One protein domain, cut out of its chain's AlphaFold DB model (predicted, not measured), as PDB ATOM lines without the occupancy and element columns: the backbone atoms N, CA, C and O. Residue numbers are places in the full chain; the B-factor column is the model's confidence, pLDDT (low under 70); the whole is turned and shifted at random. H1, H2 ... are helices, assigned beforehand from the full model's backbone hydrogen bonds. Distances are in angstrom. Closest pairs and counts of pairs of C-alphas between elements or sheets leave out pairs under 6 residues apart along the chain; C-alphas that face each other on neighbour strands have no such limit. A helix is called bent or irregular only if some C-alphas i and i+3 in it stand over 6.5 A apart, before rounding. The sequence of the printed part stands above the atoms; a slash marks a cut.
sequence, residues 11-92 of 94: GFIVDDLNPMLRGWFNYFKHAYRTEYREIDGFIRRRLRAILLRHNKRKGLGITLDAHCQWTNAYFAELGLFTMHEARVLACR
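What this domain is: This is residues 11 to 92 of the 94 residues of the protein "Group II intron, maturase-specific domain" of Candidatus Kentron sp. LFY (UniProt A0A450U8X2). Two long helices, H1 and H2, lie loosely side by side, the chain folding back between them through residues 28 to 32, and three short helices, H3, H4 and H5, follow back along one side of H2 from its last part toward its first residues. H3 and H4 stand crosswise to H2, while H5 packs on residues 33 to 40 of H2. The printed part has 82 residues with five named helices, H1 to H5 in that order, and no named strand; the class is all helix. The whole is compact, with a radius of gyration of the C-alphas of 13.4 A, yet elongated in outline, spanning 39 by 23 by 19 A.

Where its parts are: H1, residues 11 to 27, begins at C-alpha 11, (158.268, 201.336, 183.185), and measures 24.4 A. It has a kink of 30 degrees near residue 19; it is neither bent nor irregular, but only just: C-alphas 16 and 19 are 6.5 A apart. H2, residues 33 to 54, is the longest helix at 32.7 A and ends at C-alpha 54, (147.121, 206.569, 187.713). H3 has residues 64 to 69 and H4 residues 72 to 77. H5, residues 83 to 91, measures 12.2 A and ends at C-alpha 91, (169.493, 176.641, 189.251).

How they stand to each other: H1 and H2 are near each other, with 9 pairs of C-alphas within 10 A. H2 is close to but not clearly touching H3, about perpendicular at 76 degrees, the closest C-alphas being those of Arg 48 and Ala 66 at 6.7 A. H4 is likewise close to but not clearly touching H2, about perpendicular at 80 degrees, with the C-alphas of Arg 44 and Phe 75 closest at 7.8 A. H5 touches residues 33 to 40 of H2 alone, the closest C-alphas being those of Tyr 36 and Met 83 at 5.7 A. Their tilt of 37 degrees is only just steep, and they run opposite ways. H1 and H5 are close but not clearly touching, with the C-alphas of Phe 25 and Met 83 closest at 6.5 A; they run the same way at a steep tilt of 54 degrees. H3 is apart from H1, H4 and H5, and H4 is apart from H5. H1 and H4 are apart, but only just, at 8.5 A. In H3, H4 and H5 every O i to N i+4 pair is within hydrogen-bond range; in H1 it is 11 of 13 and in H2 17 of 18.

The domain as a whole: The two C-alphas farthest apart, those of Lys 56 and Arg 92, are 42.2 A apart. The printed part has no cut. The links H1 to H2, H3 to H4 and H4 to H5 are tight, and H2 to H3 is short, with 9 residues; no link is long. The mean pLDDT of the printed part is 82.7, and residues 60 to 61 are under 70.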
ATOM      1  N   GLY A  11     156.961 201.833 183.619       83.25
ATOM      2  CA  GLY A  11     158.268 201.336 183.185       83.25
ATOM      3  C   GLY A  11     159.437 202.017 183.900       83.25
ATOM      4  O   GLY A  11     160.357 201.341 184.333       83.25
ATOM      5  N   PHE A  12     159.361 203.329 184.144       84.88
ATOM      6  CA  PHE A  12     160.398 204.044 184.897       84.88
ATOM      7  C   PHE A  12     160.439 203.616 186.371       84.88
ATOM      8  O   PHE A  12     161.496 203.557 186.989       84.88
ATOM      9  N   ILE A  13     159.277 203.294 186.947       84.88
ATOM     10  CA  ILE A  13     159.201 202.761 188.311       84.88
ATOM     11  C   ILE A  13     159.824 201.364 188.361       84.88
ATOM     12  O   ILE A  13     160.553 201.068 189.300       84.88
ATOM     13  N   VAL A  14     159.550 200.517 187.368       86.69
ATOM     14  CA  VAL A  14     160.152 199.182 187.262       86.69
ATOM     15  C   VAL A  14     161.671 199.279 187.108       86.69
ATOM     16  O   VAL A  14     162.389 198.597 187.834       86.69
ATOM     17  N   ASP A  15     162.159 200.168 186.244       86.25
ATOM     18  CA  ASP A  15     163.593 200.350 186.012       86.25
ATOM     19  C   ASP A  15     164.337 200.832 187.268       86.25
ATOM     20  O   ASP A  15     165.387 200.300 187.607       86.25
ATOM     21  N   ASP A  16     163.740 201.747 188.038       85.94
ATOM     22  CA  ASP A  16     164.270 202.214 189.328       85.94
ATOM     23  C   ASP A  16     164.208 201.133 190.427       85.94
ATOM     24  O   ASP A  16     165.076 201.070 191.302       85.94
ATOM     25  N   LEU A  17     163.205 200.248 190.381       85.62
ATOM     26  CA  LEU A  17     163.055 199.142 191.331       85.62
ATOM     27  C   LEU A  17     164.035 198.000 191.053       85.62
ATOM     28  O   LEU A  17     164.577 197.431 191.998       85.62
ATOM     29  N   ASN A  18     164.295 197.675 189.790       88.19
ATOM     30  CA  ASN A  18     165.172 196.578 189.385       88.19
ATOM     31  C   ASN A  18     166.558 196.559 190.070       88.19
ATOM     32  O   ASN A  18     166.939 195.504 190.583       88.19
ATOM     33  N   PRO A  19     167.341 197.659 190.137       87.38
ATOM     34  CA  PRO A  19     168.625 197.661 190.835       87.38
ATOM     35  C   PRO A  19     168.464 197.459 192.345       87.38
ATOM     36  O   PRO A  19     169.273 196.749 192.944       87.38
ATOM     37  N   MET A  20     167.402 197.999 192.958       86.56
ATOM     38  CA  MET A  20     167.112 197.735 194.368       86.56
ATOM     39  C   MET A  20     166.775 196.262 194.598       86.56
ATOM     40  O   MET A  20     167.306 195.676 195.534       86.56
ATOM     41  N   LEU A  21     165.965 195.644 193.732       85.44
ATOM     42  CA  LEU A  21     165.615 194.223 193.818       85.44
ATOM     43  C   LEU A  21     166.832 193.318 193.627       85.44
ATOM     44  O   LEU A  21     166.961 192.334 194.349       85.44
ATOM     45  N   ARG A  22     167.757 193.665 192.725       85.50
ATOM     46  CA  ARG A  22     169.031 192.946 192.567       85.50
ATOM     47  C   ARG A  22     169.894 193.021 193.827       85.50
ATOM     48  O   ARG A  22     170.393 191.995 194.282       85.50
ATOM     49  N   GLY A  23     170.038 194.211 194.416       85.50
ATOM     50  CA  GLY A  23     170.763 194.383 195.679       85.50
ATOM     51  C   GLY A  23     170.111 193.615 196.830       85.50
ATOM     52  O   GLY A  23     170.794 192.935 197.594       85.50
ATOM     53  N   TRP A  24     168.778 193.653 196.900       85.62
ATOM     54  CA  TRP A  24     167.998 192.900 197.878       85.62
ATOM     55  C   TRP A  24     168.172 191.391 197.691       85.62
ATOM     56  O   TRP A  24     168.460 190.695 198.653       85.62
ATOM     57  N   PHE A  25     168.088 190.878 196.463       83.06
ATOM     58  CA  PHE A  25     168.309 189.459 196.178       83.06
ATOM     59  C   PHE A  25     169.700 188.993 196.625       83.06
ATOM     60  O   PHE A  25     169.831 187.933 197.230       83.06
ATOM     61  N   ASN A  26     170.733 189.810 196.396       83.69
ATOM     62  CA  ASN A  26     172.088 189.497 196.843       83.69
ATOM     63  C   ASN A  26     172.205 189.461 198.378       83.69
ATOM     64  O   ASN A  26     172.876 188.589 198.926       83.69
ATOM     65  N   TYR A  27     171.518 190.371 199.076       83.75
ATOM     66  CA  TYR A  27     171.471 190.391 200.542       83.75
ATOM     67  C   TYR A  27     170.698 189.189 201.110       83.75
ATOM     68  O   TYR A  27     171.153 188.520 202.036       83.75
ATOM     69  N   PHE A  28     169.555 188.864 200.506       76.25
ATOM     70  CA  PHE A  28     168.661 187.784 200.922       76.25
ATOM     71  C   PHE A  28     168.991 186.433 200.279       76.25
ATOM     72  O   PHE A  28     168.156 185.541 200.297       76.25
ATOM     73  N   LYS A  29     170.215 186.220 199.779       71.19
ATOM     74  CA  LYS A  29     170.680 184.953 199.174       71.19
ATOM     75  C   LYS A  29     170.348 183.695 199.998       71.19
ATOM     76  O   LYS A  29     170.146 182.621 199.433       71.19
ATOM     77  N   HIS A  30     170.320 183.822 201.323       74.75
ATOM     78  CA  HIS A  30     170.048 182.727 202.262       74.75
ATOM     79  C   HIS A  30     168.558 182.575 202.621       74.75
ATOM     80  O   HIS A  30     168.211 181.687 203.395       74.75
ATOM     81  N   ALA A  31     167.679 183.420 202.075       72.56
ATOM     82  CA  ALA A  31     166.243 183.359 202.313       72.56
ATOM     83  C   ALA A  31     165.613 182.123 201.658       72.56
ATOM     84  O   ALA A  31     166.098 181.588 200.646       72.56
ATOM     85  N   TYR A  32     164.508 181.664 202.246       72.06
ATOM     86  CA  TYR A  32     163.826 180.459 201.795       72.06
ATOM     87  C   TYR A  32     163.140 180.682 200.441       72.06
ATOM     88  O   TYR A  32     162.629 181.753 200.126       72.06
ATOM     89  N   ARG A  33     163.073 179.621 199.624       71.38
ATOM     90  CA  ARG A  33     162.509 179.660 198.257       71.38
ATOM     91  C   ARG A  33     161.084 180.227 198.172       71.38
ATOM     92  O   ARG A  33     160.703 180.778 197.143       71.38
ATOM     93  N   THR A  34     160.300 180.046 199.230       75.00
ATOM     94  CA  THR A  34     158.913 180.505 199.348       75.00
ATOM     95  C   THR A  34     158.822 182.018 199.510       75.00
ATOM     96  O   THR A  34     157.942 182.627 198.907       75.00
ATOM     97  N   GLU A  35     159.773 182.629 200.218       80.75
ATOM     98  CA  GLU A  35     159.772 184.068 200.495       80.75
ATOM     99  C   GLU A  35     159.940 184.885 199.212       80.75
ATOM    100  O   GLU A  35     159.239 185.877 199.020       80.75
ATOM    101  N   TYR A  36     160.775 184.427 198.270       79.44
ATOM    102  CA  TYR A  36     160.944 185.107 196.978       79.44
ATOM    103  C   TYR A  36     159.613 185.266 196.235       79.44
ATOM    104  O   TYR A  36     159.319 186.334 195.705       79.44
ATOM    105  N   ARG A  37     158.763 184.229 196.245       82.50
ATOM    106  CA  ARG A  37     157.466 184.258 195.553       82.50
ATOM    107  C   ARG A  37     156.481 185.212 196.231       82.50
ATOM    108  O   ARG A  37     155.709 185.877 195.535       82.50
ATOM    109  N   GLU A  38     156.507 185.291 197.561       84.56
ATOM    110  CA  GLU A  38     155.679 186.227 198.329       84.56
ATOM    111  C   GLU A  38     156.118 187.677 198.117       84.56
ATOM    112  O   GLU A  38     155.273 188.545 197.878       84.56
ATOM    113  N   ILE A  39     157.428 187.933 198.101       85.69
ATOM    114  CA  ILE A  39     158.008 189.251 197.818       85.69
ATOM    115  C   ILE A  39     157.668 189.690 196.389       85.69
ATOM    116  O   ILE A  39     157.116 190.776 196.197       85.69
ATOM    117  N   ASP A  40     157.894 188.831 195.390       86.88
ATOM    118  CA  ASP A  40     157.531 189.101 193.992       86.88
ATOM    119  C   ASP A  40     156.014 189.353 193.844       86.88
ATOM    120  O   ASP A  40     155.568 190.177 193.040       86.88
ATOM    121  N   GLY A  41     155.180 188.655 194.624       88.25
ATOM    122  CA  GLY A  41     153.736 188.897 194.705       88.25
ATOM    123  C   GLY A  41     153.392 190.259 195.319       88.25
ATOM    124  O   GLY A  41     152.558 190.995 194.783       88.25
ATOM    125  N   PHE A  42     154.065 190.627 196.409       87.12
ATOM    126  CA  PHE A  42     153.894 191.911 197.082       87.12
ATOM    127  C   PHE A  42     154.270 193.088 196.174       87.12
ATOM    128  O   PHE A  42     153.518 194.066 196.095       87.12
ATOM    129  N   ILE A  43     155.388 192.981 195.449       87.38
ATOM    130  CA  ILE A  43     155.857 193.998 194.500       87.38
ATOM    131  C   ILE A  43     154.826 194.191 193.384       87.38
ATOM    132  O   ILE A  43     154.371 195.315 193.163       87.38
ATOM    133  N   ARG A  44     154.369 193.104 192.745       89.50
ATOM    134  CA  ARG A  44     153.331 193.166 191.698       89.50
ATOM    135  C   ARG A  44     152.031 193.781 192.205       89.50
ATOM    136  O   ARG A  44     151.454 194.636 191.536       89.50
ATOM    137  N   ARG A  45     151.584 193.417 193.411       88.06
ATOM    138  CA  ARG A  45     150.399 194.025 194.040       88.06
ATOM    139  C   ARG A  45     150.570 195.534 194.224       88.06
ATOM    140  O   ARG A  45     149.655 196.300 193.928       88.06
ATOM    141  N   ARG A  46     151.746 195.977 194.671       85.81
ATOM    142  CA  ARG A  46     152.049 197.401 194.859       85.81
ATOM    143  C   ARG A  46     152.097 198.161 193.531       85.81
ATOM    144  O   ARG A  46     151.555 199.261 193.461       85.81
ATOM    145  N   LEU A  47     152.665 197.566 192.481       87.69
ATOM    146  CA  LEU A  47     152.653 198.132 191.127       87.69
ATOM    147  C   LEU A  47     151.224 198.273 190.584       87.69
ATOM    148  O   LEU A  47     150.864 199.341 190.093       87.69
ATOM    149  N   ARG A  48     150.367 197.260 190.763       88.88
ATOM    150  CA  ARG A  48     148.937 197.347 190.406       88.88
ATOM    151  C   ARG A  48     148.212 198.460 191.160       88.88
ATOM    152  O   ARG A  48     147.417 199.184 190.572       88.88
ATOM    153  N   ALA A  49     148.497 198.635 192.451       85.75
ATOM    154  CA  ALA A  49     147.919 199.727 193.233       85.75
ATOM    155  C   ALA A  49     148.353 201.114 192.717       85.75
ATOM    156  O   ALA A  49     147.556 202.051 192.738       85.75
ATOM    157  N   ILE A  50     149.593 201.250 192.234       84.75
ATOM    158  CA  ILE A  50     150.080 202.476 191.585       84.75
ATOM    159  C   ILE A  50     149.343 202.707 190.257       84.75
ATOM    160  O   ILE A  50     148.826 203.801 190.039       84.75
ATOM    161  N   LEU A  51     149.213 201.681 189.411       86.00
ATOM    162  CA  LEU A  51     148.487 201.765 188.136       86.00
ATOM    163  C   LEU A  51     147.010 202.140 188.316       86.00
ATOM    164  O   LEU A  51     146.502 203.011 187.611       86.00
ATOM    165  N   LEU A  52     146.337 201.564 189.315       86.12
ATOM    166  CA  LEU A  52     144.968 201.943 189.675       86.12
ATOM    167  C   LEU A  52     144.862 203.432 190.009       86.12
ATOM    168  O   LEU A  52     143.966 204.111 189.505       86.12
ATOM    169  N   ARG A  53     145.807 203.956 190.802       83.00
ATOM    170  CA  ARG A  53     145.854 205.383 191.148       83.00
ATOM    171  C   ARG A  53     146.079 206.264 189.921       83.00
ATOM    172  O   ARG A  53     145.417 207.294 189.818       83.00
ATOM    173  N   HIS A  54     146.945 205.860 188.988       83.31
ATOM    174  CA  HIS A  54     147.121 206.569 187.713       83.31
ATOM    175  C   HIS A  54     145.824 206.610 186.897       83.31
ATOM    176  O   HIS A  54     145.467 207.661 186.373       83.31
ATOM    177  N   ASN A  55     145.059 205.517 186.890       84.38
ATOM    178  CA  ASN A  55     143.752 205.440 186.235       84.38
ATOM    179  C   ASN A  55     142.612 206.105 187.031       84.38
ATOM    180  O   ASN A  55     141.442 205.879 186.728       84.38
ATOM    181  N   LYS A  56     142.924 206.908 188.062       82.88
ATOM    182  CA  LYS A  56     141.955 207.561 188.965       82.88
ATOM    183  C   LYS A  56     140.992 206.582 189.658       82.88
ATOM    184  O   LYS A  56     139.968 206.995 190.199       82.88
ATOM    185  N   ARG A  57     141.325 205.289 189.687       78.12
ATOM    186  CA  ARG A  57     140.562 204.242 190.373       78.12
ATOM    187  C   ARG A  57     141.107 204.064 191.790       78.12
ATOM    188  O   ARG A  57     142.317 204.040 192.019       78.12
ATOM    189  N   LYS A  58     140.213 203.933 192.770       71.50
ATOM    190  CA  LYS A  58     140.584 203.656 194.166       71.50
ATOM    191  C   LYS A  58     140.666 202.140 194.369       71.50
ATOM    192  O   LYS A  58     139.729 201.429 194.029       71.50
ATOM    193  N   GLY A  59     141.775 201.643 194.918       72.88
ATOM    194  CA  GLY A  59     141.942 200.217 195.206       72.88
ATOM    195  C   GLY A  59     143.362 199.831 195.622       72.88
ATOM    196  O   GLY A  59     144.306 200.604 195.461       72.88
ATOM    197  N   LEU A  60     143.506 198.618 196.162       69.06
ATOM    198  CA  LEU A  60     144.777 198.062 196.654       69.06
ATOM    199  C   LEU A  60     145.481 197.135 195.641       69.06
ATOM    200  O   LEU A  60     146.472 196.498 195.989       69.06
ATOM    201  N   GLY A  61     144.978 197.022 194.405       68.44
ATOM    202  CA  GLY A  61     145.548 196.121 193.390       68.44
ATOM    203  C   GLY A  61     145.289 194.630 193.644       68.44
ATOM    204  O   GLY A  61     146.006 193.793 193.102       68.44
ATOM    205  N   ILE A  62     144.297 194.312 194.487       75.62
ATOM    206  CA  ILE A  62     143.891 192.944 194.871       75.62
ATOM    207  C   ILE A  62     142.702 192.453 194.026       75.62
ATOM    208  O   ILE A  62     142.494 191.254 193.883       75.62
ATOM    209  N   THR A  63     141.922 193.374 193.462       80.44
ATOM    210  CA  THR A  63     140.697 193.065 192.717       80.44
ATOM    211  C   THR A  63     140.982 192.227 191.468       80.44
ATOM    212  O   THR A  63     141.992 192.440 190.797       80.44
ATOM    213  N   LEU A  64     140.055 191.326 191.124       79.19
ATOM    214  CA  LEU A  64     140.154 190.465 189.939       79.19
ATOM    215  C   LEU A  64     140.327 191.282 188.645       79.19
ATOM    216  O   LEU A  64     141.200 190.969 187.844       79.19
ATOM    217  N   ASP A  65     139.587 192.390 188.509       82.12
ATOM    218  CA  ASP A  65     139.699 193.353 187.398       82.12
ATOM    219  C   ASP A  65     141.142 193.838 187.191       82.12
ATOM    220  O   ASP A  65     141.669 193.799 186.083       82.12
ATOM    221  N   ALA A  66     141.839 194.186 188.276       81.88
ATOM    222  CA  ALA A  66     143.235 194.609 188.215       81.88
ATOM    223  C   ALA A  66     144.175 193.461 187.806       81.88
ATOM    224  O   ALA A  66     145.206 193.696 187.180       81.88
ATOM    225  N   HIS A  67     143.843 192.220 188.164       83.50
ATOM    226  CA  HIS A  67     144.625 191.048 187.778       83.50
ATOM    227  C   HIS A  67     144.430 190.682 186.297       83.50
ATOM    228  O   HIS A  67     145.376 190.220 185.659       83.50
ATOM    229  N   CYS A  68     143.227 190.907 185.760       84.75
ATOM    230  CA  CYS A  68     142.904 190.743 184.344       84.75
ATOM    231  C   CYS A  68     143.493 191.872 183.488       84.75
ATOM    232  O   CYS A  68     144.057 191.602 182.434       84.75
ATOM    233  N   GLN A  69     143.405 193.120 183.952       85.00
ATOM    234  CA  GLN A  69     143.907 194.285 183.223       85.00
ATOM    235  C   GLN A  69     145.440 194.372 183.236       85.00
ATOM    236  O   GLN A  69     146.043 194.732 182.230       85.00
ATOM    237  N   TRP A  70     146.079 194.010 184.354       87.31
ATOM    238  CA  TRP A  70     147.538 193.970 184.488       87.31
ATOM    239  C   TRP A  70     147.992 192.566 184.866       87.31
ATOM    240  O   TRP A  70     148.239 192.228 186.038       87.31
ATOM    241  N   THR A  71     148.080 191.738 183.830       88.50
ATOM    242  CA  THR A  71     148.549 190.360 183.923       88.50
ATOM    243  C   THR A  71     150.020 190.310 184.335       88.50
ATOM    244  O   THR A  71     150.759 191.290 184.261       88.50
ATOM    245  N   ASN A  72     150.476 189.146 184.799       87.19
ATOM    246  CA  ASN A  72     151.894 188.966 185.120       87.19
ATOM    247  C   ASN A  72     152.785 189.124 183.874       87.19
ATOM    248  O   ASN A  72     153.904 189.605 184.006       87.19
ATOM    249  N   ALA A  73     152.260 188.782 182.691       86.81
ATOM    250  CA  ALA A  73     152.945 188.949 181.412       86.81
ATOM    251  C   ALA A  73     153.250 190.424 181.116       86.81
ATOM    252  O   ALA A  73     154.378 190.743 180.768       86.81
ATOM    253  N   TYR A  74     152.307 191.333 181.386       88.00
ATOM    254  CA  TYR A  74     152.524 192.774 181.227       88.00
ATOM    255  C   TYR A  74     153.735 193.282 182.030       88.00
ATOM    256  O   TYR A  74     154.540 194.069 181.543       88.00
ATOM    257  N   PHE A  75     153.903 192.814 183.270       86.56
ATOM    258  CA  PHE A  75     155.064 193.192 184.081       86.56
ATOM    259  C   PHE A  75     156.368 192.550 183.591       86.56
ATOM    260  O   PHE A  75     157.420 193.175 183.712       86.56
ATOM    261  N   ALA A  76     156.304 191.338 183.036       87.06
ATOM    262  CA  ALA A  76     157.460 190.680 182.434       87.06
ATOM    263  C   ALA A  76     157.928 191.414 181.162       87.06
ATOM    264  O   ALA A  76     159.122 191.647 181.004       87.06
ATOM    265  N   GLU A  77     157.001 191.867 180.312       87.94
ATOM    266  CA  GLU A  77     157.295 192.682 179.120       87.94
ATOM    267  C   GLU A  77     157.931 194.032 179.473       87.94
ATOM    268  O   GLU A  77     158.816 194.512 178.771       87.94
ATOM    269  N   LEU A  78     157.533 194.624 180.603       86.31
ATOM    270  CA  LEU A  78     158.161 195.829 181.152       86.31
ATOM    271  C   LEU A  78     159.568 195.585 181.727       86.31
ATOM    272  O   LEU A  78     160.207 196.535 182.178       86.31
ATOM    273  N   GLY A  79     160.042 194.338 181.753       86.25
ATOM    274  CA  GLY A  79     161.357 193.974 182.273       86.25
ATOM    275  C   GLY A  79     161.434 193.945 183.799       86.25
ATOM    276  O   GLY A  79     162.507 194.182 184.354       86.25
ATOM    277  N   LEU A  80     160.322 193.690 184.503       86.69
ATOM    278  CA  LEU A  80     160.340 193.567 185.961       86.69
ATOM    279  C   LEU A  80     161.223 192.393 186.389       86.69
ATOM    280  O   LEU A  80     160.936 191.240 186.078       86.69
ATOM    281  N   PHE A  81     162.263 192.686 187.166       82.12
ATOM    282  CA  PHE A  81     163.111 191.664 187.758       82.12
ATOM    283  C   PHE A  81     162.323 190.880 188.810       82.12
ATOM    284  O   PHE A  81     161.876 191.456 189.805       82.12
ATOM    285  N   THR A  82     162.185 189.568 188.615       84.00
ATOM    286  CA  THR A  82     161.607 188.674 189.622       84.00
ATOM    287  C   THR A  82     162.690 187.801 190.244       84.00
ATOM    288  O   THR A  82     163.528 187.207 189.557       84.00
ATOM    289  N   MET A  83     162.690 187.724 191.575       82.62
ATOM    290  CA  MET A  83     163.679 186.928 192.309       82.62
ATOM    291  C   MET A  83     163.495 185.436 192.038       82.62
ATOM    292  O   MET A  83     164.468 184.681 191.982       82.62
ATOM    293  N   HIS A  84     162.247 185.009 191.826       81.75
ATOM    294  CA  HIS A  84     161.941 183.644 191.431       81.75
ATOM    295  C   HIS A  84     162.593 183.263 190.092       81.75
ATOM    296  O   HIS A  84     163.240 182.220 190.022       81.75
ATOM    297  N   GLU A  85     162.480 184.088 189.044       82.31
ATOM    298  CA  GLU A  85     163.126 183.796 187.753       82.31
ATOM    299  C   GLU A  85     164.647 183.820 187.859       82.31
ATOM    300  O   GLU A  85     165.297 182.920 187.333       82.31
ATOM    301  N   ALA A  86     165.222 184.777 188.593       82.19
ATOM    302  CA  ALA A  86     166.666 184.835 188.820       82.19
ATOM    303  C   ALA A  86     167.195 183.560 189.497       82.19
ATOM    304  O   ALA A  86     168.230 183.022 189.099       82.19
ATOM    305  N   ARG A  87     166.457 183.022 190.477       78.88
ATOM    306  CA  ARG A  87     166.774 181.732 191.099       78.88
ATOM    307  C   ARG A  87     166.642 180.575 190.110       78.88
ATOM    308  O   ARG A  87     167.523 179.724 190.076       78.88
ATOM    309  N   VAL A  88     165.556 180.514 189.337       81.31
ATOM    310  CA  VAL A  88     165.349 179.445 188.342       81.31
ATOM    311  C   VAL A  88     166.475 179.449 187.309       81.31
ATOM    312  O   VAL A  88     167.010 178.389 187.002       81.31
ATOM    313  N   LEU A  89     166.879 180.630 186.835       81.69
ATOM    314  CA  LEU A  89     168.022 180.809 185.942       81.69
ATOM    315  C   LEU A  89     169.327 180.333 186.592       81.69
ATOM    316  O   LEU A  89     170.079 179.607 185.956       81.69
ATOM    317  N   ALA A  90     169.569 180.675 187.861       78.12
ATOM    318  CA  ALA A  90     170.758 180.235 188.594       78.12
ATOM    319  C   ALA A  90     170.780 178.721 188.887       78.12
ATOM    320  O   ALA A  90     171.851 178.131 188.992       78.12
ATOM    321  N   CYS A  91     169.614 178.085 189.035       74.06
ATOM    322  CA  CYS A  91     169.493 176.641 189.251       74.06
ATOM    323  C   CYS A  91     169.523 175.823 187.954       74.06
ATOM    324  O   CYS A  91     169.610 174.598 188.031       74.06
ATOM    325  N   ARG A  92     169.407 176.452 186.778       73.19
ATOM    326  CA  ARG A  92     169.414 175.730 185.505       73.19
ATOM    327  C   ARG A  92     170.859 175.311 185.194       73.19
ATOM    328  O   ARG A  92     171.713 176.190 185.082       73.19
TER     329      ARG A  92